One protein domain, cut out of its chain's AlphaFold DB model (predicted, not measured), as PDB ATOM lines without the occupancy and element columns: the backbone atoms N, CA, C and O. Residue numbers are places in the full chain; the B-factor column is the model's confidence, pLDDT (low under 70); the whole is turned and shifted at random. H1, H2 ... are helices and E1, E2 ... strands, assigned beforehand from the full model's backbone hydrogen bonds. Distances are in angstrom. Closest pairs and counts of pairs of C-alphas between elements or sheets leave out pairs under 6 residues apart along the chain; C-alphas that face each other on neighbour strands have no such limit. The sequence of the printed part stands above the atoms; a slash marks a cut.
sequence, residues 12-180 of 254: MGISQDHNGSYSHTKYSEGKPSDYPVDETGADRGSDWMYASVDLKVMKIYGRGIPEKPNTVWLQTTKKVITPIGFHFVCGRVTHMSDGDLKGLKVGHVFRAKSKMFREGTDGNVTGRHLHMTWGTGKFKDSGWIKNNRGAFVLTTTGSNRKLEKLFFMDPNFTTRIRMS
ATOM      1  N   MET A  12     -73.384  58.350  57.232       97.56
ATOM      2  CA  MET A  12     -72.597  59.336  56.493       97.56
ATOM      3  C   MET A  12     -71.221  59.470  57.143       97.56
ATOM      4  O   MET A  12     -71.113  59.929  58.285       97.56
ATOM      5  N   GLY A  13     -70.191  59.073  56.411       97.06
ATOM      6  CA  GLY A  13     -68.789  59.089  56.799       97.06
ATOM      7  C   GLY A  13     -67.934  59.730  55.712       97.06
ATOM      8  O   GLY A  13     -66.967  59.133  55.245       97.06
ATOM      9  N   ILE A  14     -68.285  60.950  55.301       96.75
ATOM     10  CA  ILE A  14     -67.527  61.684  54.284       96.75
ATOM     11  C   ILE A  14     -66.147  62.012  54.860       96.75
ATOM     12  O   ILE A  14     -66.038  62.794  55.807       96.75
ATOM     13  N   SER A  15     -65.096  61.405  54.315       94.94
ATOM     14  CA  SER A  15     -63.710  61.604  54.754       94.94
ATOM     15  C   SER A  15     -63.038  62.759  54.014       94.94
ATOM     16  O   SER A  15     -62.208  63.453  54.593       94.94
ATOM     17  N   GLN A  16     -63.444  63.007  52.768       95.25
ATOM     18  CA  GLN A  16     -62.952  64.104  51.940       95.25
ATOM     19  C   GLN A  16     -64.114  64.717  51.151       95.25
ATOM     20  O   GLN A  16     -64.849  64.011  50.456       95.25
ATOM     21  N   ASP A  17     -64.292  66.035  51.248       95.94
ATOM     22  CA  ASP A  17     -65.269  66.762  50.437       95.94
ATOM     23  C   ASP A  17     -64.681  67.201  49.085       95.94
ATOM     24  O   ASP A  17     -63.529  66.924  48.756       95.94
ATOM     25  N   HIS A  18     -65.468  67.925  48.294       93.44
ATOM     26  CA  HIS A  18     -65.074  68.390  46.963       93.44
ATOM     27  C   HIS A  18     -64.007  69.497  46.960       93.44
ATOM     28  O   HIS A  18     -63.524  69.861  45.889       93.44
ATOM     29  N   ASN A  19     -63.646  70.049  48.119       91.62
ATOM     30  CA  ASN A  19     -62.562  71.018  48.271       91.62
ATOM     31  C   ASN A  19     -61.368  70.421  49.031       91.62
ATOM     32  O   ASN A  19     -60.437  71.150  49.365       91.62
ATOM     33  N   GLY A  20     -61.376  69.110  49.295       88.38
ATOM     34  CA  GLY A  20     -60.292  68.422  49.980       88.38
ATOM     35  C   GLY A  20     -58.956  68.630  49.272       88.38
ATOM     36  O   GLY A  20     -58.801  68.299  48.092       88.38
ATOM     37  N   SER A  21     -57.982  69.179  50.000       87.44
ATOM     38  CA  SER A  21     -56.658  69.530  49.474       87.44
ATOM     39  C   SER A  21     -55.812  68.318  49.092       87.44
ATOM     40  O   SER A  21     -54.923  68.452  48.257       87.44
ATOM     41  N   TYR A  22     -56.111  67.140  49.649       86.69
ATOM     42  CA  TYR A  22     -55.383  65.908  49.352       86.69
ATOM     43  C   TYR A  22     -55.494  65.518  47.873       86.69
ATOM     44  O   TYR A  22     -54.494  65.187  47.240       86.69
ATOM     45  N   SER A  23     -56.700  65.575  47.291       88.50
ATOM     46  CA  SER A  23     -56.890  65.120  45.905       88.50
ATOM     47  C   SER A  23     -58.055  65.755  45.135       88.50
ATOM     48  O   SER A  23     -58.140  65.561  43.918       88.50
ATOM     49  N   HIS A  24     -58.944  66.512  45.790       94.69
ATOM     50  CA  HIS A  24     -60.216  66.953  45.205       94.69
ATOM     51  C   HIS A  24     -60.219  68.386  44.653       94.69
ATOM     52  O   HIS A  24     -60.971  68.665  43.719       94.69
ATOM     53  N   THR A  25     -59.341  69.278  45.116       94.19
ATOM     54  CA  THR A  25     -59.267  70.682  44.640       94.19
ATOM     55  C   THR A  25     -59.098  70.807  43.121       94.19
ATOM     56  O   THR A  25     -59.753  71.626  42.475       94.19
ATOM     57  N   LYS A  26     -58.294  69.937  42.492       95.44
ATOM     58  CA  LYS A  26     -58.122  69.903  41.023       95.44
ATOM     59  C   LYS A  26     -59.413  69.603  40.250       95.44
ATOM     60  O   LYS A  26     -59.508  69.943  39.070       95.44
ATOM     61  N   TYR A  27     -60.400  68.973  40.887       97.25
ATOM     62  CA  TYR A  27     -61.708  68.707  40.291       97.25
ATOM     63  C   TYR A  27     -62.612  69.937  40.383       97.25
ATOM     64  O   TYR A  27     -63.182  70.348  39.371       97.25
ATOM     65  N   SER A  28     -62.725  70.539  41.568       95.38
ATOM     66  CA  SER A  28     -63.652  71.646  41.834       95.38
ATOM     67  C   SER A  28     -63.189  72.985  41.265       95.38
ATOM     68  O   SER A  28     -64.027  73.776  40.828       95.38
ATOM     69  N   GLU A  29     -61.880  73.216  41.194       95.56
ATOM     70  CA  GLU A  29     -61.294  74.439  40.631       95.56
ATOM     71  C   GLU A  29     -60.937  74.324  39.139       95.56
ATOM     72  O   GLU A  29     -60.543  75.305  38.501       95.56
ATOM     73  N   GLY A  30     -61.047  73.122  38.565       96.25
ATOM     74  CA  GLY A  30     -60.820  72.891  37.143       96.25
ATOM     75  C   GLY A  30     -62.038  73.219  36.275       96.25
ATOM     76  O   GLY A  30     -63.156  73.404  36.754       96.25
ATOM     77  N   LYS A  31     -61.823  73.285  34.959       96.44
ATOM     78  CA  LYS A  31     -62.856  73.504  33.941       96.44
ATOM     79  C   LYS A  31     -62.777  72.415  32.861       96.44
ATOM     80  O   LYS A  31     -61.712  72.268  32.256       96.44
ATOM     81  N   PRO A  32     -63.868  71.672  32.594       96.69
ATOM     82  CA  PRO A  32     -65.103  71.619  33.387       96.69
ATOM     83  C   PRO A  32     -64.856  71.164  34.839       96.69
ATOM     84  O   PRO A  32     -63.906  70.432  35.112       96.69
ATOM     85  N   SER A  33     -65.695  71.633  35.765       97.31
ATOM     86  CA  SER A  33     -65.557  71.356  37.201       97.31
ATOM     87  C   SER A  33     -66.310  70.096  37.621       97.31
ATOM     88  O   SER A  33     -67.333  69.739  37.026       97.31
ATOM     89  N   ASP A  34     -65.869  69.479  38.709       97.75
ATOM     90  CA  ASP A  34     -66.562  68.374  39.366       97.75
ATOM     91  C   ASP A  34     -66.565  68.515  40.884       97.75
ATOM     92  O   ASP A  34     -65.816  69.315  41.439       97.75
ATOM     93  N   TYR A  35     -67.410  67.736  41.555       98.06
ATOM     94  CA  TYR A  35     -67.574  67.821  43.006       98.06
ATOM     95  C   TYR A  35     -67.541  66.441  43.666       98.06
ATOM     96  O   TYR A  35     -68.563  66.009  44.213       98.06
ATOM     97  N   PRO A  36     -66.400  65.735  43.588       97.62
ATOM     98  CA  PRO A  36     -66.272  64.420  44.190       97.62
ATOM     99  C   PRO A  36     -66.341  64.475  45.717       97.62
ATOM    100  O   PRO A  36     -66.003  65.484  46.335       97.62
ATOM    101  N   VAL A  37     -66.747  63.365  46.319       97.75
ATOM    102  CA  VAL A  37     -66.572  63.098  47.747       97.75
ATOM    103  C   VAL A  37     -66.083  61.670  47.942       97.75
ATOM    104  O   VAL A  37     -66.435  60.792  47.148       97.75
ATOM    105  N   ASP A  38     -65.350  61.448  49.028       97.06
ATOM    106  CA  ASP A  38     -64.958  60.112  49.470       97.06
ATOM    107  C   ASP A  38     -65.805  59.717  50.682       97.06
ATOM    108  O   ASP A  38     -65.853  60.436  51.682       97.06
ATOM    109  N   GLU A  39     -66.503  58.589  50.576       96.50
ATOM    110  CA  GLU A  39     -67.367  58.039  51.623       96.50
ATOM    111  C   GLU A  39     -66.727  56.798  52.251       96.50
ATOM    112  O   GLU A  39     -66.282  55.901  51.537       96.50
ATOM    113  N   THR A  40     -66.666  56.788  53.583       95.38
ATOM    114  CA  THR A  40     -65.992  55.773  54.416       95.38
ATOM    115  C   THR A  40     -66.907  55.190  55.496       95.38
ATOM    116  O   THR A  40     -66.436  54.587  56.456       95.38
ATOM    117  N   GLY A  41     -68.209  55.462  55.433       93.69
ATOM    118  CA  GLY A  41     -69.217  54.710  56.163       93.69
ATOM    119  C   GLY A  41     -69.098  54.863  57.672       93.69
ATOM    120  O   GLY A  41     -68.763  55.934  58.197       93.69
ATOM    121  N   ALA A  42     -69.431  53.809  58.405       90.94
ATOM    122  CA  ALA A  42     -69.487  53.804  59.858       90.94
ATOM    123  C   ALA A  42     -68.118  53.702  60.539       90.94
ATOM    124  O   ALA A  42     -67.949  54.282  61.615       90.94
ATOM    125  N   ASP A  43     -67.166  52.985  59.947       85.31
ATOM    126  CA  ASP A  43     -65.897  52.620  60.577       85.31
ATOM    127  C   ASP A  43     -64.840  52.181  59.536       85.31
ATOM    128  O   ASP A  43     -64.826  52.678  58.417       85.31
ATOM    129  N   ARG A  44     -63.883  51.320  59.918       75.88
ATOM    130  CA  ARG A  44     -62.839  50.773  59.022       75.88
ATOM    131  C   ARG A  44     -63.305  49.536  58.231       75.88
ATOM    132  O   ARG A  44     -62.527  48.971  57.451       75.88
ATOM    133  N   GLY A  45     -64.534  49.090  58.482       80.06
ATOM    134  CA  GLY A  45     -65.237  48.040  57.768       80.06
ATOM    135  C   GLY A  45     -65.614  48.466  56.354       80.06
ATOM    136  O   GLY A  45     -64.965  49.309  55.749       80.06
ATOM    137  N   SER A  46     -66.607  47.794  55.786       86.00
ATOM    138  CA  SER A  46     -66.991  47.964  54.387       86.00
ATOM    139  C   SER A  46     -68.503  48.124  54.318       86.00
ATOM    140  O   SER A  46     -69.253  47.141  54.346       86.00
ATOM    141  N   ASP A  47     -68.946  49.378  54.290       94.31
ATOM    142  CA  ASP A  47     -70.363  49.712  54.252       94.31
ATOM    143  C   ASP A  47     -70.933  49.644  52.834       94.31
ATOM    144  O   ASP A  47     -70.258  49.867  51.827       94.31
ATOM    145  N   TRP A  48     -72.225  49.325  52.757       97.12
ATOM    146  CA  TRP A  48     -72.955  49.289  51.495       97.12
ATOM    147  C   TRP A  48     -73.417  50.686  51.079       97.12
ATOM    148  O   TRP A  48     -74.087  51.387  51.840       97.12
ATOM    149  N   MET A  49     -73.196  51.008  49.811       98.00
ATOM    150  CA  MET A  49     -73.962  52.001  49.076       98.00
ATOM    151  C   MET A  49     -75.275  51.381  48.583       98.00
ATOM    152  O   MET A  49     -75.296  50.274  48.038       98.00
ATOM    153  N   TYR A  50     -76.376  52.115  48.722       98.50
ATOM    154  CA  TYR A  50     -77.714  51.677  48.341       98.50
ATOM    155  C   TYR A  50     -78.289  52.530  47.214       98.50
ATOM    156  O   TYR A  50     -78.069  53.740  47.133       98.50
ATOM    157  N   ALA A  51     -79.085  51.908  46.349       98.25
ATOM    158  CA  ALA A  51     -79.815  52.614  45.311       98.25
ATOM    159  C   ALA A  51     -80.969  53.405  45.946       98.25
ATOM    160  O   ALA A  51     -81.972  52.824  46.339       98.25
ATOM    161  N   SER A  52     -80.880  54.731  46.069       95.19
ATOM    162  CA  SER A  52     -81.968  55.525  46.678       95.19
ATOM    163  C   SER A  52     -83.287  55.458  45.892       95.19
ATOM    164  O   SER A  52     -84.372  55.638  46.435       95.19
ATOM    165  N   VAL A  53     -83.168  55.225  44.588       98.25
ATOM    166  CA  VAL A  53     -84.223  55.106  43.576       98.25
ATOM    167  C   VAL A  53     -83.769  54.057  42.559       98.25
ATOM    168  O   VAL A  53     -82.643  53.575  42.653       98.25
ATOM    169  N   ASP A  54     -84.591  53.740  41.561       98.69
ATOM    170  CA  ASP A  54     -84.150  52.872  40.467       98.69
ATOM    171  C   ASP A  54     -82.989  53.520  39.683       98.69
ATOM    172  O   ASP A  54     -83.138  54.596  39.085       98.69
ATOM    173  N   LEU A  55     -81.834  52.846  39.678       98.69
ATOM    174  CA  LEU A  55     -80.595  53.300  39.046       98.69
ATOM    175  C   LEU A  55     -80.136  52.290  37.994       98.69
ATOM    176  O   LEU A  55     -79.886  51.125  38.296       98.69
ATOM    177  N   LYS A  56     -80.004  52.751  36.751       98.81
ATOM    178  CA  LYS A  56     -79.484  51.971  35.628       98.81
ATOM    179  C   LYS A  56     -77.967  52.113  35.540       98.81
ATOM    180  O   LYS A  56     -77.453  53.231  35.566       98.81
ATOM    181  N   VAL A  57     -77.273  50.991  35.377       98.81
ATOM    182  CA  VAL A  57     -75.842  50.937  35.071       98.81
ATOM    183  C   VAL A  57     -75.621  51.381  33.631       98.81
ATOM    184  O   VAL A  57     -76.104  50.744  32.694       98.81
ATOM    185  N   MET A  58     -74.884  52.471  33.455       98.69
ATOM    186  CA  MET A  58     -74.601  53.066  32.146       98.69
ATOM    187  C   MET A  58     -73.249  52.630  31.588       98.69
ATOM    188  O   MET A  58     -73.098  52.514  30.377       98.69
ATOM    189  N   LYS A  59     -72.277  52.371  32.465       98.44
ATOM    190  CA  LYS A  59     -70.921  51.947  32.104       98.44
ATOM    191  C   LYS A  59     -70.267  51.242  33.288       98.44
ATOM    192  O   LYS A  59     -70.549  51.586  34.434       98.44
ATOM    193  N   ILE A  60     -69.393  50.289  32.986       98.19
ATOM    194  CA  ILE A  60     -68.511  49.603  33.936       98.19
ATOM    195  C   ILE A  60     -67.084  49.751  33.397       98.19
ATOM    196  O   ILE A  60     -66.872  49.646  32.190       98.19
ATOM    197  N   TYR A  61     -66.126  50.032  34.272       97.00
ATOM    198  CA  TYR A  61     -64.713  50.210  33.946       97.00
ATOM    199  C   TYR A  61     -63.847  49.586  35.042       97.00
ATOM    200  O   TYR A  61     -64.283  49.540  36.187       97.00
ATOM    201  N   GLY A  62     -62.646  49.125  34.690       94.81
ATOM    202  CA  GLY A  62     -61.652  48.612  35.641       94.81
ATOM    203  C   GLY A  62     -61.791  47.135  36.009       94.81
ATOM    204  O   GLY A  62     -60.798  46.531  36.379       94.81
ATOM    205  N   ARG A  63     -62.968  46.525  35.807       94.06
ATOM    206  CA  ARG A  63     -63.241  45.149  36.260       94.06
ATOM    207  C   ARG A  63     -62.202  44.141  35.772       94.06
ATOM    208  O   ARG A  63     -62.125  43.895  34.566       94.06
ATOM    209  N   GLY A  64     -61.502  43.513  36.718       90.00
ATOM    210  CA  GLY A  64     -60.456  42.522  36.468       90.00
ATOM    211  C   GLY A  64     -59.171  43.091  35.858       90.00
ATOM    212  O   GLY A  64     -58.405  42.326  35.279       90.00
ATOM    213  N   ILE A  65     -58.951  44.409  35.926       90.06
ATOM    214  CA  ILE A  65     -57.759  45.080  35.394       90.06
ATOM    215  C   ILE A  65     -57.011  45.764  36.553       90.06
ATOM    216  O   ILE A  65     -57.453  46.825  36.997       90.06
ATOM    217  N   PRO A  66     -55.876  45.207  37.022       78.62
ATOM    218  CA  PRO A  66     -55.180  45.665  38.233       78.62
ATOM    219  C   PRO A  66     -54.816  47.158  38.270       78.62
ATOM    220  O   PRO A  66     -54.805  47.772  39.334       78.62
ATOM    221  N   GLU A  67     -54.537  47.775  37.120       83.19
ATOM    222  CA  GLU A  67     -54.080  49.168  37.030       83.19
ATOM    223  C   GLU A  67     -55.228  50.181  36.888       83.19
ATOM    224  O   GLU A  67     -54.990  51.386  36.757       83.19
ATOM    225  N   LYS A  68     -56.485  49.722  36.851       90.31
ATOM    226  CA  LYS A  68     -57.645  50.570  36.561       90.31
ATOM    227  C   LYS A  68     -58.668  50.472  37.684       90.31
ATOM    228  O   LYS A  68     -59.283  49.423  37.821       90.31
ATOM    229  N   PRO A  69     -58.955  51.575  38.400       93.06
ATOM    230  CA  PRO A  69     -59.909  51.529  39.489       93.06
ATOM    231  C   PRO A  69     -61.296  51.155  38.969       93.06
ATOM    232  O   PRO A  69     -61.849  51.797  38.063       93.06
ATOM    233  N   ASN A  70     -61.875  50.145  39.591       97.19
ATOM    234  CA  ASN A  70     -63.249  49.736  39.412       97.19
ATOM    235  C   ASN A  70     -64.177  50.936  39.550       97.19
ATOM    236  O   ASN A  70     -64.196  51.617  40.573       97.19
ATOM    237  N   THR A  71     -64.908  51.226  38.473       97.94
ATOM    238  CA  THR A  71     -65.775  52.400  38.366       97.94
ATOM    239  C   THR A  71     -67.082  52.033  37.679       97.94
ATOM    240  O   THR A  71     -67.086  51.447  36.591       97.94
ATOM    241  N   VAL A  72     -68.207  52.438  38.266       98.69
ATOM    242  CA  VAL A  72     -69.542  52.239  37.689       98.69
ATOM    243  C   VAL A  72     -70.259  53.571  37.526       98.69
ATOM    244  O   VAL A  72     -70.338  54.361  38.465       98.69
ATOM    245  N   TRP A  73     -70.836  53.800  36.345       98.81
ATOM    246  CA  TRP A  73     -71.721  54.935  36.091       98.81
ATOM    247  C   TRP A  73     -73.163  54.517  36.283       98.81
ATOM    248  O   TRP A  73     -73.613  53.512  35.730       98.81
ATOM    249  N   LEU A  74     -73.894  55.341  37.017       98.81
ATOM    250  CA  LEU A  74     -75.287  55.132  37.367       98.81
ATOM    251  C   LEU A  74     -76.122  56.304  36.860       98.81
ATOM    252  O   LEU A  74     -75.675  57.451  36.856       98.81
ATOM    253  N   GLN A  75     -77.359  56.026  36.465       98.69
ATOM    254  CA  GLN A  75     -78.331  57.045  36.086       98.69
ATOM    255  C   GLN A  75     -79.724  56.675  36.587       98.69
ATOM    256  O   GLN A  75     -80.141  55.524  36.484       98.69
ATOM    257  N   THR A  76     -80.491  57.657  37.051       98.75
ATOM    258  CA  THR A  76     -81.905  57.456  37.378       98.75
ATOM    259  C   THR A  76     -82.713  57.049  36.142       98.75
ATOM    260  O   THR A  76     -82.564  57.610  35.054       98.75
ATOM    261  N   THR A  77     -83.616  56.081  36.294       98.31
ATOM    262  CA  THR A  77     -84.466  55.603  35.180       98.31
ATOM    263  C   THR A  77     -85.544  56.613  34.776       98.31
ATOM    264  O   THR A  77     -86.034  56.599  33.648       98.31
ATOM    265  N   LYS A  78     -85.877  57.539  35.678       97.69
ATOM    266  CA  LYS A  78     -86.826  58.641  35.488       97.69
ATOM    267  C   LYS A  78     -86.317  59.912  36.169       97.69
ATOM    268  O   LYS A  78     -85.327  59.880  36.905       97.69
ATOM    269  N   LYS A  79     -86.995  61.040  35.940       98.12
ATOM    270  CA  LYS A  79     -86.735  62.259  36.717       98.12
ATOM    271  C   LYS A  79     -87.120  62.040  38.180       98.12
ATOM    272  O   LYS A  79     -88.216  61.562  38.472       98.12
ATOM    273  N   VAL A  80     -86.235  62.453  39.076       98.50
ATOM    274  CA  VAL A  80     -86.402  62.392  40.530       98.50
ATOM    275  C   VAL A  80     -86.379  63.791  41.125       98.50
ATOM    276  O   VAL A  80     -85.902  64.744  40.508       98.50
ATOM    277  N   ILE A  81     -86.917  63.923  42.330       98.50
ATOM    278  CA  ILE A  81     -86.950  65.165  43.084       98.50
ATOM    279  C   ILE A  81     -85.632  65.315  43.845       98.50
ATOM    280  O   ILE A  81     -85.273  64.485  44.676       98.50
ATOM    281  N   THR A  82     -84.952  66.425  43.596       98.56
ATOM    282  CA  THR A  82     -83.709  66.847  44.254       98.56
ATOM    283  C   THR A  82     -83.943  68.160  45.015       98.56
ATOM    284  O   THR A  82     -84.946  68.843  44.765       98.56
ATOM    285  N   PRO A  83     -83.018  68.606  45.885       98.31
ATOM    286  CA  PRO A  83     -83.054  69.930  46.509       98.31
ATOM    287  C   PRO A  83     -83.225  71.112  45.542       98.31
ATOM    288  O   PRO A  83     -83.614  72.196  45.991       98.31
ATOM    289  N   ILE A  84     -82.949  70.909  44.249       97.69
ATOM    290  CA  ILE A  84     -83.036  71.901  43.169       97.69
ATOM    291  C   ILE A  84     -84.113  71.569  42.115       97.69
ATOM    292  O   ILE A  84     -84.092  72.125  41.016       97.69
ATOM    293  N   GLY A  85     -85.074  70.694  42.435       97.44
ATOM    294  CA  GLY A  85     -86.223  70.360  41.580       97.44
ATOM    295  C   GLY A  85     -86.148  68.985  40.919       97.44
ATOM    296  O   GLY A  85     -85.431  68.104  41.386       97.44
ATOM    297  N   PHE A  86     -86.921  68.796  39.848       98.06
ATOM    298  CA  PHE A  86     -86.995  67.531  39.114       98.06
ATOM    299  C   PHE A  86     -85.870  67.420  38.092       98.06
ATOM    300  O   PHE A  86     -85.776  68.253  37.192       98.06
ATOM    301  N   HIS A  87     -85.062  66.369  38.197       98.25
ATOM    302  CA  HIS A  87     -83.939  66.133  37.291       98.25
ATOM    303  C   HIS A  87     -83.779  64.644  37.004       98.25
ATOM    304  O   HIS A  87     -84.033  63.810  37.871       98.25
ATOM    305  N   PHE A  88     -83.325  64.304  35.797       98.56
ATOM    306  CA  PHE A  88     -82.518  63.091  35.666       98.56
ATOM    307  C   PHE A  88     -81.222  63.333  36.431       98.56
ATOM    308  O   PHE A  88     -80.713  64.457  36.419       98.56
ATOM    309  N   VAL A  89     -80.718  62.314  37.109       98.75
ATOM    310  CA  VAL A  89     -79.451  62.401  37.831       98.75
ATOM    311  C   VAL A  89     -78.577  61.243  37.390       98.75
ATOM    312  O   VAL A  89     -79.055  60.116  37.253       98.75
ATOM    313  N   CYS A  90     -77.304  61.521  37.144       98.69
ATOM    314  CA  CYS A  90     -76.302  60.504  36.873       98.69
ATOM    315  C   CYS A  90     -75.023  60.814  37.637       98.69
ATOM    316  O   CYS A  90     -74.803  61.943  38.075       98.69
ATOM    317  N   GLY A  91     -74.203  59.797  37.825       98.38
ATOM    318  CA  GLY A  91     -72.957  59.905  38.553       98.38
ATOM    319  C   GLY A  91     -72.084  58.696  38.314       98.38
ATOM    320  O   GLY A  91     -72.474  57.769  37.599       98.38
ATOM    321  N   ARG A  92     -70.907  58.710  38.925       97.50
ATOM    322  CA  ARG A  92     -70.012  57.558  38.964       97.50
ATOM    323  C   ARG A  92     -69.550  57.299  40.384       97.50
ATOM    324  O   ARG A  92     -69.445  58.231  41.180       97.50
ATOM    325  N   VAL A  93     -69.261  56.037  40.654       98.25
ATOM    326  CA  VAL A  93     -68.772  55.538  41.937       98.25
ATOM    327  C   VAL A  93     -67.552  54.674  41.646       98.25
ATOM    328  O   VAL A  93     -67.582  53.916  40.677       98.25
ATOM    329  N   THR A  94     -66.498  54.818  42.444       97.44
ATOM    330  CA  THR A  94     -65.167  54.243  42.189       97.44
ATOM    331  C   THR A  94     -64.633  53.533  43.436       97.44
ATOM    332  O   THR A  94     -65.057  53.872  44.540       97.44
ATOM    333  N   HIS A  95     -63.688  52.606  43.244       96.00
ATOM    334  CA  HIS A  95     -62.922  51.853  44.256       96.00
ATOM    335  C   HIS A  95     -63.590  50.601  44.840       96.00
ATOM    336  O   HIS A  95     -63.000  49.956  45.705       96.00
ATOM    337  N   MET A  96     -64.776  50.206  44.363       95.62
ATOM    338  CA  MET A  96     -65.389  48.939  44.785       95.62
ATOM    339  C   MET A  96     -64.568  47.723  44.340       95.62
ATOM    340  O   MET A  96     -63.784  47.795  43.398       95.62
ATOM    341  N   SER A  97     -64.769  46.583  44.997       94.50
ATOM    342  CA  SER A  97     -64.051  45.354  44.650       94.50
ATOM    343  C   SER A  97     -64.568  44.715  43.354       94.50
ATOM    344  O   SER A  97     -65.747  44.846  43.016       94.50
ATOM    345  N   ASP A  98     -63.734  43.908  42.690       94.31
ATOM    346  CA  ASP A  98     -64.175  43.049  41.578       94.31
ATOM    347  C   ASP A  98     -65.327  42.118  41.985       94.31
ATOM    348  O   ASP A  98     -66.224  41.829  41.186       94.31
ATOM    349  N   GLY A  99     -65.343  41.688  43.252       95.06
ATOM    350  CA  GLY A  99     -66.424  40.891  43.826       95.06
ATOM    351  C   GLY A  99     -67.777  41.605  43.781       95.06
ATOM    352  O   GLY A  99     -68.782  40.969  43.468       95.06
ATOM    353  N   ASP A 100     -67.810  42.920  44.011       95.00
ATOM    354  CA  ASP A 100     -69.037  43.725  43.909       95.00
ATOM    355  C   ASP A 100     -69.477  43.947  42.451       95.00
ATOM    356  O   ASP A 100     -70.641  44.251  42.189       95.00
ATOM    357  N   LEU A 101     -68.566  43.777  41.486       96.25
ATOM    358  CA  LEU A 101     -68.856  43.892  40.052       96.25
ATOM    359  C   LEU A 101     -69.121  42.544  39.366       96.25
ATOM    360  O   LEU A 101     -69.419  42.506  38.159       96.25
ATOM    361  N   LYS A 102     -69.019  41.432  40.103       94.56
ATOM    362  CA  LYS A 102     -69.220  40.080  39.576       94.56
ATOM    363  C   LYS A 102     -70.645  39.931  39.041       94.56
ATOM    364  O   LYS A 102     -71.625  40.155  39.740       94.56
ATOM    365  N   GLY A 103     -70.762  39.565  37.765       92.94
ATOM    366  CA  GLY A 103     -72.054  39.395  37.090       92.94
ATOM    367  C   GLY A 103     -72.787  40.697  36.736       92.94
ATOM    368  O   GLY A 103     -73.789  40.640  36.022       92.94
ATOM    369  N   LEU A 104     -72.288  41.868  37.153       97.62
ATOM    370  CA  LEU A 104     -72.887  43.151  36.793       97.62
ATOM    371  C   LEU A 104     -72.733  43.410  35.288       97.62
ATOM    372  O   LEU A 104     -71.662  43.214  34.706       97.62
ATOM    373  N   LYS A 105     -73.803  43.873  34.642       97.75
ATOM    374  CA  LYS A 105     -73.818  44.193  33.209       97.75
ATOM    375  C   LYS A 105     -74.289  45.624  32.989       97.75
ATOM    376  O   LYS A 105     -75.134  46.132  33.729       97.75
ATOM    377  N   VAL A 106     -73.774  46.259  31.938       98.56
ATOM    378  CA  VAL A 106     -74.346  47.516  31.441       98.56
ATOM    379  C   VAL A 106     -75.819  47.284  31.118       98.56
ATOM    380  O   VAL A 106     -76.192  46.266  30.543       98.56
ATOM    381  N   GLY A 107     -76.669  48.213  31.541       98.56
ATOM    382  CA  GLY A 107     -78.115  48.107  31.412       98.56
ATOM    383  C   GLY A 107     -78.833  47.504  32.618       98.56
ATOM    384  O   GLY A 107     -80.047  47.688  32.708       98.56
ATOM    385  N   HIS A 108     -78.120  46.871  33.559       98.69
ATOM    386  CA  HIS A 108     -78.704  46.405  34.818       98.69
ATOM    387  C   HIS A 108     -79.372  47.563  35.575       98.69
ATOM    388  O   HIS A 108     -78.851  48.679  35.584       98.69
ATOM    389  N   VAL A 109     -80.516  47.301  36.214       98.75
ATOM    390  CA  VAL A 109     -81.232  48.285  37.037       98.75
ATOM    391  C   VAL A 109     -81.240  47.815  38.483       98.75
ATOM    392  O   VAL A 109     -81.960  46.879  38.829       98.75
ATOM    393  N   PHE A 110     -80.496  48.519  39.331       98.69
ATOM    394  CA  PHE A 110     -80.638  48.392  40.773       98.69
ATOM    395  C   PHE A 110     -81.979  48.988  41.184       98.69
ATOM    396  O   PHE A 110     -82.266  50.151  40.890       98.69
ATOM    397  N   ARG A 111     -82.814  48.187  41.848       98.25
ATOM    398  CA  ARG A 111     -84.108  48.642  42.366       98.25
ATOM    399  C   ARG A 111     -83.918  49.521  43.592       98.25
ATOM    400  O   ARG A 111     -82.977  49.312  44.359       98.25
ATOM    401  N   ALA A 112     -84.825  50.467  43.804       97.31
ATOM    402  CA  ALA A 112     -84.806  51.312  44.991       97.31
ATOM    403  C   ALA A 112     -84.615  50.489  46.284       97.31
ATOM    404  O   ALA A 112     -85.251  49.456  46.487       97.31
ATOM    405  N   LYS A 113     -83.749  50.990  47.168       96.06
ATOM    406  CA  LYS A 113     -83.286  50.415  48.442       96.06
ATOM    407  C   LYS A 113     -82.403  49.165  48.338       96.06
ATOM    408  O   LYS A 113     -81.977  48.666  49.378       96.06
ATOM    409  N   SER A 114     -82.097  48.664  47.141       98.06
ATOM    410  CA  SER A 114     -81.156  47.546  46.991       98.06
ATOM    411  C   SER A 114     -79.720  47.963  47.318       98.06
ATOM    412  O   SER A 114     -79.330  49.118  47.128       98.06
ATOM    413  N   LYS A 115     -78.939  47.007  47.826       98.00
ATOM    414  CA  LYS A 115     -77.484  47.122  47.971       98.00
ATOM    415  C   LYS A 115     -76.847  47.156  46.579       98.00
ATOM    416  O   LYS A 115     -77.246  46.373  45.721       98.00
ATOM    417  N   MET A 116     -75.880  48.046  46.372       97.94
ATOM    418  CA  MET A 116     -75.148  48.159  45.109       97.94
ATOM    419  C   MET A 116     -73.698  47.719  45.275       97.94
ATOM    420  O   MET A 116     -73.327  46.642  44.830       97.94
ATOM    421  N   PHE A 117     -72.894  48.547  45.939       96.31
ATOM    422  CA  PHE A 117     -71.448  48.374  46.042       96.31
ATOM    423  C   PHE A 117     -71.018  48.570  47.479       96.31
ATOM    424  O   PHE A 117     -71.685  49.297  48.220       96.31
ATOM    425  N   ARG A 118     -69.901  47.962  47.853       96.12
ATOM    426  CA  ARG A 118     -69.254  48.253  49.120       96.12
ATOM    427  C   ARG A 118     -68.041  49.142  48.917       96.12
ATOM    428  O   ARG A 118     -67.456  49.162  47.836       96.12
ATOM    429  N   GLU A 119     -67.663  49.846  49.973       95.31
ATOM    430  CA  GLU A 119     -66.365  50.514  50.050       95.31
ATOM    431  C   GLU A 119     -65.235  49.525  49.807       95.31
ATOM    432  O   GLU A 119     -65.206  48.432  50.385       95.31
ATOM    433  N   GLY A 120     -64.282  49.931  48.975       93.19
ATOM    434  CA  GLY A 120     -63.153  49.099  48.602       93.19
ATOM    435  C   GLY A 120     -61.868  49.903  48.506       93.19
ATOM    436  O   GLY A 120     -61.795  51.063  48.912       93.19
ATOM    437  N   THR A 121     -60.826  49.229  48.038       92.38
ATOM    438  CA  THR A 121     -59.458  49.756  47.944       92.38
ATOM    439  C   THR A 121     -58.890  49.612  46.533       92.38
ATOM    440  O   THR A 121     -57.680  49.677  46.337       92.38
ATOM    441  N   ASP A 122     -59.759  49.362  45.555       88.88
ATOM    442  CA  ASP A 122     -59.359  49.072  44.184       88.88
ATOM    443  C   ASP A 122     -58.707  50.298  43.521       88.88
ATOM    444  O   ASP A 122     -59.200  51.416  43.671       88.88
ATOM    445  N   GLY A 123     -57.591  50.116  42.809       82.00
ATOM    446  CA  GLY A 123     -56.823  51.215  42.209       82.00
ATOM    447  C   GLY A 123     -55.848  51.937  43.149       82.00
ATOM    448  O   GLY A 123     -55.678  53.149  43.023       82.00
ATOM    449  N   ASN A 124     -55.196  51.203  44.060       81.94
ATOM    450  CA  ASN A 124     -54.072  51.665  44.896       81.94
ATOM    451  C   ASN A 124     -54.368  52.901  45.763       81.94
ATOM    452  O   ASN A 124     -53.598  53.861  45.798       81.94
ATOM    453  N   VAL A 125     -55.486  52.874  46.485       81.94
ATOM    454  CA  VAL A 125     -55.858  53.947  47.418       81.94
ATOM    455  C   VAL A 125     -55.356  53.691  48.838       81.94
ATOM    456  O   VAL A 125     -55.249  52.552  49.285       81.94
ATOM    457  N   THR A 126     -55.086  54.768  49.578       81.88
ATOM    458  CA  THR A 126     -54.527  54.736  50.943       81.88
ATOM    459  C   THR A 126     -55.521  54.288  52.019       81.88
ATOM    460  O   THR A 126     -55.116  53.949  53.129       81.88
ATOM    461  N   GLY A 127     -56.818  54.257  51.709       86.19
ATOM    462  CA  GLY A 127     -57.865  53.833  52.631       86.19
ATOM    463  C   GLY A 127     -59.100  53.321  51.902       86.19
ATOM    464  O   GLY A 127     -59.359  53.686  50.756       86.19
ATOM    465  N   ARG A 128     -59.869  52.469  52.581       92.81
ATOM    466  CA  ARG A 128     -61.118  51.912  52.057       92.81
ATOM    467  C   ARG A 128     -62.196  52.991  51.987       92.81
ATOM    468  O   ARG A 128     -62.516  53.581  53.013       92.81
ATOM    469  N   HIS A 129     -62.734  53.241  50.797       95.44
ATOM    470  CA  HIS A 129     -63.793  54.227  50.575       95.44
ATOM    471  C   HIS A 129     -64.538  53.968  49.258       95.44
ATOM    472  O   HIS A 129     -64.167  53.089  48.477       95.44
ATOM    473  N   LEU A 130     -65.587  54.749  48.999       97.25
ATOM    474  CA  LEU A 130     -66.126  54.966  47.658       97.25
ATOM    475  C   LEU A 130     -65.936  56.425  47.256       97.25
ATOM    476  O   LEU A 130     -66.463  57.327  47.909       97.25
ATOM    477  N   HIS A 131     -65.237  56.646  46.145       97.00
ATOM    478  CA  HIS A 131     -65.125  57.963  45.524       97.00
ATOM    479  C   HIS A 131     -66.304  58.170  44.573       97.00
ATOM    480  O   HIS A 131     -66.481  57.412  43.611       97.00
ATOM    481  N   MET A 132     -67.123  59.191  44.824       97.56
ATOM    482  CA  MET A 132     -68.344  59.429  44.058       97.56
ATOM    483  C   MET A 132     -68.516  60.874  43.605       97.56
ATOM    484  O   MET A 132     -68.291  61.819  44.352       97.56
ATOM    485  N   THR A 133     -69.017  61.031  42.381       98.25
ATOM    486  CA  THR A 133     -69.458  62.318  41.831       98.25
ATOM    487  C   THR A 133     -70.797  62.169  41.112       98.25
ATOM    488  O   THR A 133     -71.108  61.106  40.567       98.25
ATOM    489  N   TRP A 134     -71.595  63.240  41.114       98.69
ATOM    490  CA  TRP A 134     -72.951  63.277  40.589       98.69
ATOM    491  C   TRP A 134     -73.273  64.602  39.882       98.69
ATOM    492  O   TRP A 134     -72.756  65.673  40.201       98.69
ATOM    493  N   GLY A 135     -74.206  64.545  38.938       98.56
ATOM    494  CA  GLY A 135     -74.684  65.697  38.188       98.56
ATOM    495  C   GLY A 135     -76.141  65.555  37.766       98.56
ATOM    496  O   GLY A 135     -76.713  64.464  37.728       98.56
ATOM    497  N   THR A 136     -76.762  66.684  37.429       98.62
ATOM    498  CA  THR A 136     -78.069  66.675  36.761       98.62
ATOM    499  C   THR A 136     -77.909  66.269  35.302       98.62
ATOM    500  O   THR A 136     -76.860  66.495  34.701       98.62
ATOM    501  N   GLY A 137     -78.980  65.769  34.695       98.31
ATOM    502  CA  GLY A 137     -78.995  65.304  33.313       98.31
ATOM    503  C   GLY A 137     -78.746  63.803  33.200       98.31
ATOM    504  O   GLY A 137     -78.817  63.060  34.180       98.31
ATOM    505  N   LYS A 138     -78.513  63.365  31.968       98.56
ATOM    506  CA  LYS A 138     -78.236  61.973  31.621       98.56
ATOM    507  C   LYS A 138     -76.737  61.764  31.403       98.56
ATOM    508  O   LYS A 138     -76.014  62.726  31.142       98.56
ATOM    509  N   PHE A 139     -76.305  60.511  31.503       98.00
ATOM    510  CA  PHE A 139     -74.979  60.055  31.107       98.00
ATOM    511  C   PHE A 139     -74.683  60.521  29.678       98.00
ATOM    512  O   PHE A 139     -75.551  60.429  28.806       98.00
ATOM    513  N   LYS A 140     -73.484  61.063  29.460       97.69
ATOM    514  CA  LYS A 140     -73.084  61.681  28.195       97.69
ATOM    515  C   LYS A 140     -71.695  61.197  27.782       97.69
ATOM    516  O   LYS A 140     -70.796  61.132  28.623       97.69
ATOM    517  N   ASP A 141     -71.526  60.940  26.488       95.06
ATOM    518  CA  ASP A 141     -70.267  60.535  25.858       95.06
ATOM    519  C   ASP A 141     -69.653  59.306  26.557       95.06
ATOM    520  O   ASP A 141     -70.341  58.320  26.823       95.06
ATOM    521  N   SER A 142     -68.362  59.357  26.888       95.25
ATOM    522  CA  SER A 142     -67.651  58.281  27.586       95.25
ATOM    523  C   SER A 142     -67.895  58.255  29.105       95.25
ATOM    524  O   SER A 142     -67.421  57.338  29.785       95.25
ATOM    525  N   GLY A 143     -68.615  59.241  29.649       96.50
ATOM    526  CA  GLY A 143     -68.861  59.412  31.082       96.50
ATOM    527  C   GLY A 143     -67.793  60.210  31.838       96.50
ATOM    528  O   GLY A 143     -67.978  60.465  33.031       96.50
ATOM    529  N   TRP A 144     -66.697  60.607  31.185       97.19
ATOM    530  CA  TRP A 144     -65.733  61.555  31.742       97.19
ATOM    531  C   TRP A 144     -65.031  62.397  30.675       97.19
ATOM    532  O   TRP A 144     -65.029  62.069  29.490       97.19
ATOM    533  N   ILE A 145     -64.367  63.459  31.116       97.25
ATOM    534  CA  ILE A 145     -63.427  64.247  30.319       97.25
ATOM    535  C   ILE A 145     -62.312  64.771  31.226       97.25
ATOM    536  O   ILE A 145     -62.543  65.030  32.405       97.25
ATOM    537  N   LYS A 146     -61.093  64.921  30.705       97.88
ATOM    538  CA  LYS A 146     -60.003  65.560  31.449       97.88
ATOM    539  C   LYS A 146     -60.245  67.071  31.487       97.88
ATOM    540  O   LYS A 146     -60.458  67.685  30.446       97.88
ATOM    541  N   ASN A 147     -60.243  67.664  32.673       97.88
ATOM    542  CA  ASN A 147     -60.343  69.108  32.836       97.88
ATOM    543  C   ASN A 147     -58.980  69.791  32.630       97.88
ATOM    544  O   ASN A 147     -57.937  69.138  32.551       97.88
ATOM    545  N   ASN A 148     -58.977  71.122  32.592       97.62
ATOM    546  CA  ASN A 148     -57.763  71.930  32.420       97.62
ATOM    547  C   ASN A 148     -56.749  71.861  33.588       97.62
ATOM    548  O   ASN A 148     -55.687  72.464  33.496       97.62
ATOM    549  N   ARG A 149     -57.060  71.144  34.674       96.75
ATOM    550  CA  ARG A 149     -56.155  70.850  35.800       96.75
ATOM    551  C   ARG A 149     -55.776  69.367  35.875       96.75
ATOM    552  O   ARG A 149     -55.267  68.888  36.884       96.75
ATOM    553  N   GLY A 150     -56.052  68.623  34.807       95.81
ATOM    554  CA  GLY A 150     -55.665  67.230  34.645       95.81
ATOM    555  C   GLY A 150     -56.542  66.200  35.358       95.81
ATOM    556  O   GLY A 150     -56.224  65.014  35.297       95.81
ATOM    557  N   ALA A 151     -57.642  66.606  35.992       96.00
ATOM    558  CA  ALA A 151     -58.578  65.699  36.650       96.00
ATOM    559  C   ALA A 151     -59.631  65.167  35.665       96.00
ATOM    560  O   ALA A 151     -60.161  65.923  34.852       96.00
ATOM    561  N   PHE A 152     -59.974  63.879  35.743       96.00
ATOM    562  CA  PHE A 152     -61.045  63.296  34.928       96.00
ATOM    563  C   PHE A 152     -62.398  63.535  35.588       96.00
ATOM    564  O   PHE A 152     -62.748  62.840  36.538       96.00
ATOM    565  N   VAL A 153     -63.175  64.481  35.076       97.75
ATOM    566  CA  VAL A 153     -64.469  64.897  35.632       97.75
ATOM    567  C   VAL A 153     -65.640  64.210  34.938       97.75
ATOM    568  O   VAL A 153     -65.530  63.844  33.770       97.75
ATOM    569  N   LEU A 154     -66.762  64.042  35.636       98.31
ATOM    570  CA  LEU A 154     -68.005  63.488  35.095       98.31
ATOM    571  C   LEU A 154     -68.515  64.310  33.898       98.31
ATOM    572  O   LEU A 154     -68.517  65.542  33.931       98.31
ATOM    573  N   THR A 155     -69.005  63.627  32.860       98.00
ATOM    574  CA  THR A 155     -69.752  64.248  31.754       98.00
ATOM    575  C   THR A 155     -71.229  63.893  31.836       98.00
ATOM    576  O   THR A 155     -71.616  62.723  31.897       98.00
ATOM    577  N   THR A 156     -72.081  64.915  31.798       98.31
ATOM    578  CA  THR A 156     -73.537  64.756  31.795       98.31
ATOM    579  C   THR A 156     -74.171  65.700  30.778       98.31
ATOM    580  O   THR A 156     -73.560  66.674  30.341       98.31
ATOM    581  N   THR A 157     -75.426  65.450  30.403       98.44
ATOM    582  CA  THR A 157     -76.204  66.397  29.582       98.44
ATOM    583  C   THR A 157     -76.678  67.630  30.363       98.44
ATOM    584  O   THR A 157     -77.385  68.467  29.807       98.44
ATOM    585  N   GLY A 158     -76.401  67.702  31.666       97.38
ATOM    586  CA  GLY A 158     -76.765  68.814  32.537       97.38
ATOM    587  C   GLY A 158     -75.523  69.472  33.123       97.38
ATOM    588  O   GLY A 158     -74.734  70.072  32.403       97.38
ATOM    589  N   SER A 159     -75.373  69.435  34.445       97.25
ATOM    590  CA  SER A 159     -74.198  70.000  35.112       97.25
ATOM    591  C   SER A 159     -73.808  69.130  36.292       97.25
ATOM    592  O   SER A 159     -74.691  68.650  37.010       97.25
ATOM    593  N   ASN A 160     -72.508  69.004  36.535       98.38
ATOM    594  CA  ASN A 160     -71.984  68.420  37.767       98.38
ATOM    595  C   ASN A 160     -72.431  69.278  38.955       98.38
ATOM    596  O   ASN A 160     -72.522  70.509  38.854       98.38
ATOM    597  N   ARG A 161     -72.789  68.641  40.071       98.12
ATOM    598  CA  ARG A 161     -73.308  69.330  41.257       98.12
ATOM    599  C   ARG A 161     -72.712  68.724  42.516       98.12
ATOM    600  O   ARG A 161     -72.588  67.513  42.629       98.12
ATOM    601  N   LYS A 162     -72.475  69.580  43.507       98.06
ATOM    602  CA  LYS A 162     -72.224  69.145  44.884       98.06
ATOM    603  C   LYS A 162     -73.364  68.249  45.369       98.06
ATOM    604  O   LYS A 162     -74.535  68.526  45.070       98.06
ATOM    605  N   LEU A 163     -73.041  67.208  46.130       97.75
ATOM    606  CA  LEU A 163     -74.018  66.207  46.556       97.75
ATOM    607  C   LEU A 163     -75.181  66.821  47.345       97.75
ATOM    608  O   LEU A 163     -76.327  66.449  47.106       97.75
ATOM    609  N   GLU A 164     -74.944  67.826  48.192       97.38
ATOM    610  CA  GLU A 164     -75.992  68.491  48.979       97.38
ATOM    611  C   GLU A 164     -76.987  69.320  48.142       97.38
ATOM    612  O   GLU A 164     -78.013  69.794  48.643       97.38
ATOM    613  N   LYS A 165     -76.719  69.490  46.840       97.81
ATOM    614  CA  LYS A 165     -77.671  70.054  45.871       97.81
ATOM    615  C   LYS A 165     -78.526  68.990  45.185       97.81
ATOM    616  O   LYS A 165     -79.557  69.356  44.625       97.81
ATOM    617  N   LEU A 166     -78.133  67.717  45.228       98.44
ATOM    618  CA  LEU A 166     -78.814  66.607  44.551       98.44
ATOM    619  C   LEU A 166     -79.531  65.666  45.516       98.44
ATOM    620  O   LEU A 166     -80.677  65.296  45.263       98.44
ATOM    621  N   PHE A 167     -78.888  65.328  46.627       98.62
ATOM    622  CA  PHE A 167     -79.379  64.362  47.595       98.62
ATOM    623  C   PHE A 167     -80.034  65.060  48.784       98.62
ATOM    624  O   PHE A 167     -79.501  66.013  49.355       98.62
ATOM    625  N   PHE A 168     -81.198  64.557  49.178       98.62
ATOM    626  CA  PHE A 168     -81.768  64.828  50.491       98.62
ATOM    627  C   PHE A 168     -81.203  63.865  51.533       98.62
ATOM    628  O   PHE A 168     -80.918  62.712  51.234       98.62
ATOM    629  N   MET A 169     -81.126  64.298  52.782       97.81
ATOM    630  CA  MET A 169     -80.908  63.397  53.910       97.81
ATOM    631  C   MET A 169     -82.262  62.863  54.391       97.81
ATOM    632  O   MET A 169     -83.128  63.646  54.788       97.81
ATOM    633  N   ASP A 170     -82.465  61.547  54.324       97.50
ATOM    634  CA  ASP A 170     -83.642  60.879  54.886       97.50
ATOM    635  C   ASP A 170     -83.268  60.255  56.237       97.50
ATOM    636  O   ASP A 170     -82.590  59.228  56.239       97.50
ATOM    637  N   PRO A 171     -83.675  60.842  57.378       95.81
ATOM    638  CA  PRO A 171     -83.249  60.373  58.698       95.81
ATOM    639  C   PRO A 171     -83.766  58.968  59.038       95.81
ATOM    640  O   PRO A 171     -83.216  58.313  59.914       95.81
ATOM    641  N   ASN A 172     -84.789  58.482  58.326       96.12
ATOM    642  CA  ASN A 172     -85.297  57.120  58.497       96.12
ATOM    643  C   ASN A 172     -84.415  56.068  57.805       96.12
ATOM    644  O   ASN A 172     -84.616  54.873  57.999       96.12
ATOM    645  N   PHE A 173     -83.482  56.500  56.955       97.31
ATOM    646  CA  PHE A 173     -82.566  55.625  56.231       97.31
ATOM    647  C   PHE A 173     -81.110  55.902  56.614       97.31
ATOM    648  O   PHE A 173     -80.403  54.990  57.034       97.31
ATOM    649  N   THR A 174     -80.681  57.161  56.505       97.44
ATOM    650  CA  THR A 174     -79.383  57.637  56.989       97.44
ATOM    651  C   THR A 174     -79.531  58.029  58.455       97.44
ATOM    652  O   THR A 174     -79.867  59.170  58.772       97.44
ATOM    653  N   THR A 175     -79.334  57.064  59.348       95.81
ATOM    654  CA  THR A 175     -79.605  57.209  60.785       95.81
ATOM    655  C   THR A 175     -78.421  57.770  61.568       95.81
ATOM    656  O   THR A 175     -78.606  58.256  62.683       95.81
ATOM    657  N   ARG A 176     -77.208  57.746  60.999       96.06
ATOM    658  CA  ARG A 176     -75.988  58.228  61.656       96.06
ATOM    659  C   ARG A 176     -75.192  59.157  60.746       96.06
ATOM    660  O   ARG A 176     -74.969  58.862  59.576       96.06
ATOM    661  N   ILE A 177     -74.709  60.263  61.307       96.06
ATOM    662  CA  ILE A 177     -73.719  61.141  60.674       96.06
ATOM    663  C   ILE A 177     -72.453  61.046  61.520       96.06
ATOM    664  O   ILE A 177     -72.405  61.595  62.617       96.06
ATOM    665  N   ARG A 178     -71.453  60.309  61.037       96.06
ATOM    666  CA  ARG A 178     -70.136  60.217  61.679       96.06
ATOM    667  C   ARG A 178     -69.276  61.422  61.313       96.06
ATOM    668  O   ARG A 178     -68.646  62.006  62.183       96.06
ATOM    669  N   MET A 179     -69.268  61.794  60.036       95.38
ATOM    670  CA  MET A 179     -68.557  62.966  59.526       95.38
ATOM    671  C   MET A 179     -69.165  63.417  58.198       95.38
ATOM    672  O   MET A 179     -69.557  62.596  57.371       95.38
ATOM    673  N   SER A 180     -69.267  64.732  58.003       95.50
ATOM    674  CA  SER A 180     -69.834  65.341  56.791       95.50
ATOM    675  C   SER A 180     -68.878  66.296  56.076       95.50
ATOM    676  O   SER A 180     -69.254  66.843  55.043       95.50
TER     677      SER A 180
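This is residues 12 to 180 of the 254 residues of the protein "SH3 domain-containing protein" of Clostridiales bacterium (UniProt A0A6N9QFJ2). A strongly twisted seven-stranded sheet makes one wall of a loose, incompletely closed barrel: E2, E10, E8, E5 and E4 run round to residues 109 to 110, E9 and E3, with a gap between E3 and E2. E1 and E13 continue the sheet beyond this ring, the hairpin E11-E12 packs outside on E8 and E10, and the hairpin E6-E7 lies at one end. The 169 printed residues hold E1 H1 E2 E3 E4 E5 E6 E7 E8 H2 E9 E10 E11 E12 H3 E13, three helices and 13 strands, mostly strand, with under half of the residues in named elements. The large sheet, E4 E5 E8 E10 E2 E1 E13, is mixed; the whole is compact, with a radius of gyration of the C-alphas of 14.8 A and spans of 39 by 37 by 33 A.

Begin at E8, residues 89 to 94, and E10, residues 130 to 136: they are antiparallel at 163 degrees, with N 92 and O 133 2.9 A apart. On the other side of E8 is E5, residues 71 to 76, antiparallel, with N 74 and O 91 at 2.9 A. E5 forms a hairpin with edge strand E4, residues 55 to 61; N 58 and O 73 are 2.8 A apart. Past E10 look for E2, residues 37 to 39, antiparallel, N 37 to O 132 2.9 A, then E1, residues 12 to 16, antiparallel to E2, N 15 to O 38 2.9 A. E13, residues 176 to 179, is parallel to E1, N 12 to O 176 2.9 A. E11, residues 139 to 146, and E12, residues 152 to 156, form a hairpin, N 153 to O 145 2.8 A. With the large sheet they make a sandwich, two sheets face to face, the facing parts 9.3 A centre to centre; the C-alphas of Gly 135 and Thr 156, closest of E10 and E12, are 6.6 A apart. E3, residues 48 to 50, and E9, residues 115 to 118, are antiparallel, N 49 to O 117 2.8 A; residues 109 to 110 pair with 55 to 56 of E4. E6, residues 80 to 82, and E7, residues 85 to 87, form a hairpin, N 82 to O 85 2.8 A.

Find C-alpha 12 of E1 at (-72.597, 59.336, 56.493) and C-alpha 179, ending E13, at (-68.557, 62.966, 59.526). E10 is 20.0 A long, E4 and E8 17.0 A each, E5 16.9 A, and E11 16.0 A with a bend of 66 degrees at residue 142. H1, residues 25 to 28, H2, residues 98 to 101, and H3, residues 163 to 166, are too short for an O i to N i+4 pair; each has its one O i to N i+3 pair within hydrogen-bond range. H3 only grazes the large sheet.

The C-alphas of Asn 148 and Asn 172, the two farthest apart, are 40.7 A apart. The printed part has no cut; the links H2 to E9 and E9 to E10 are long. No printed residue is under pLDDT 70.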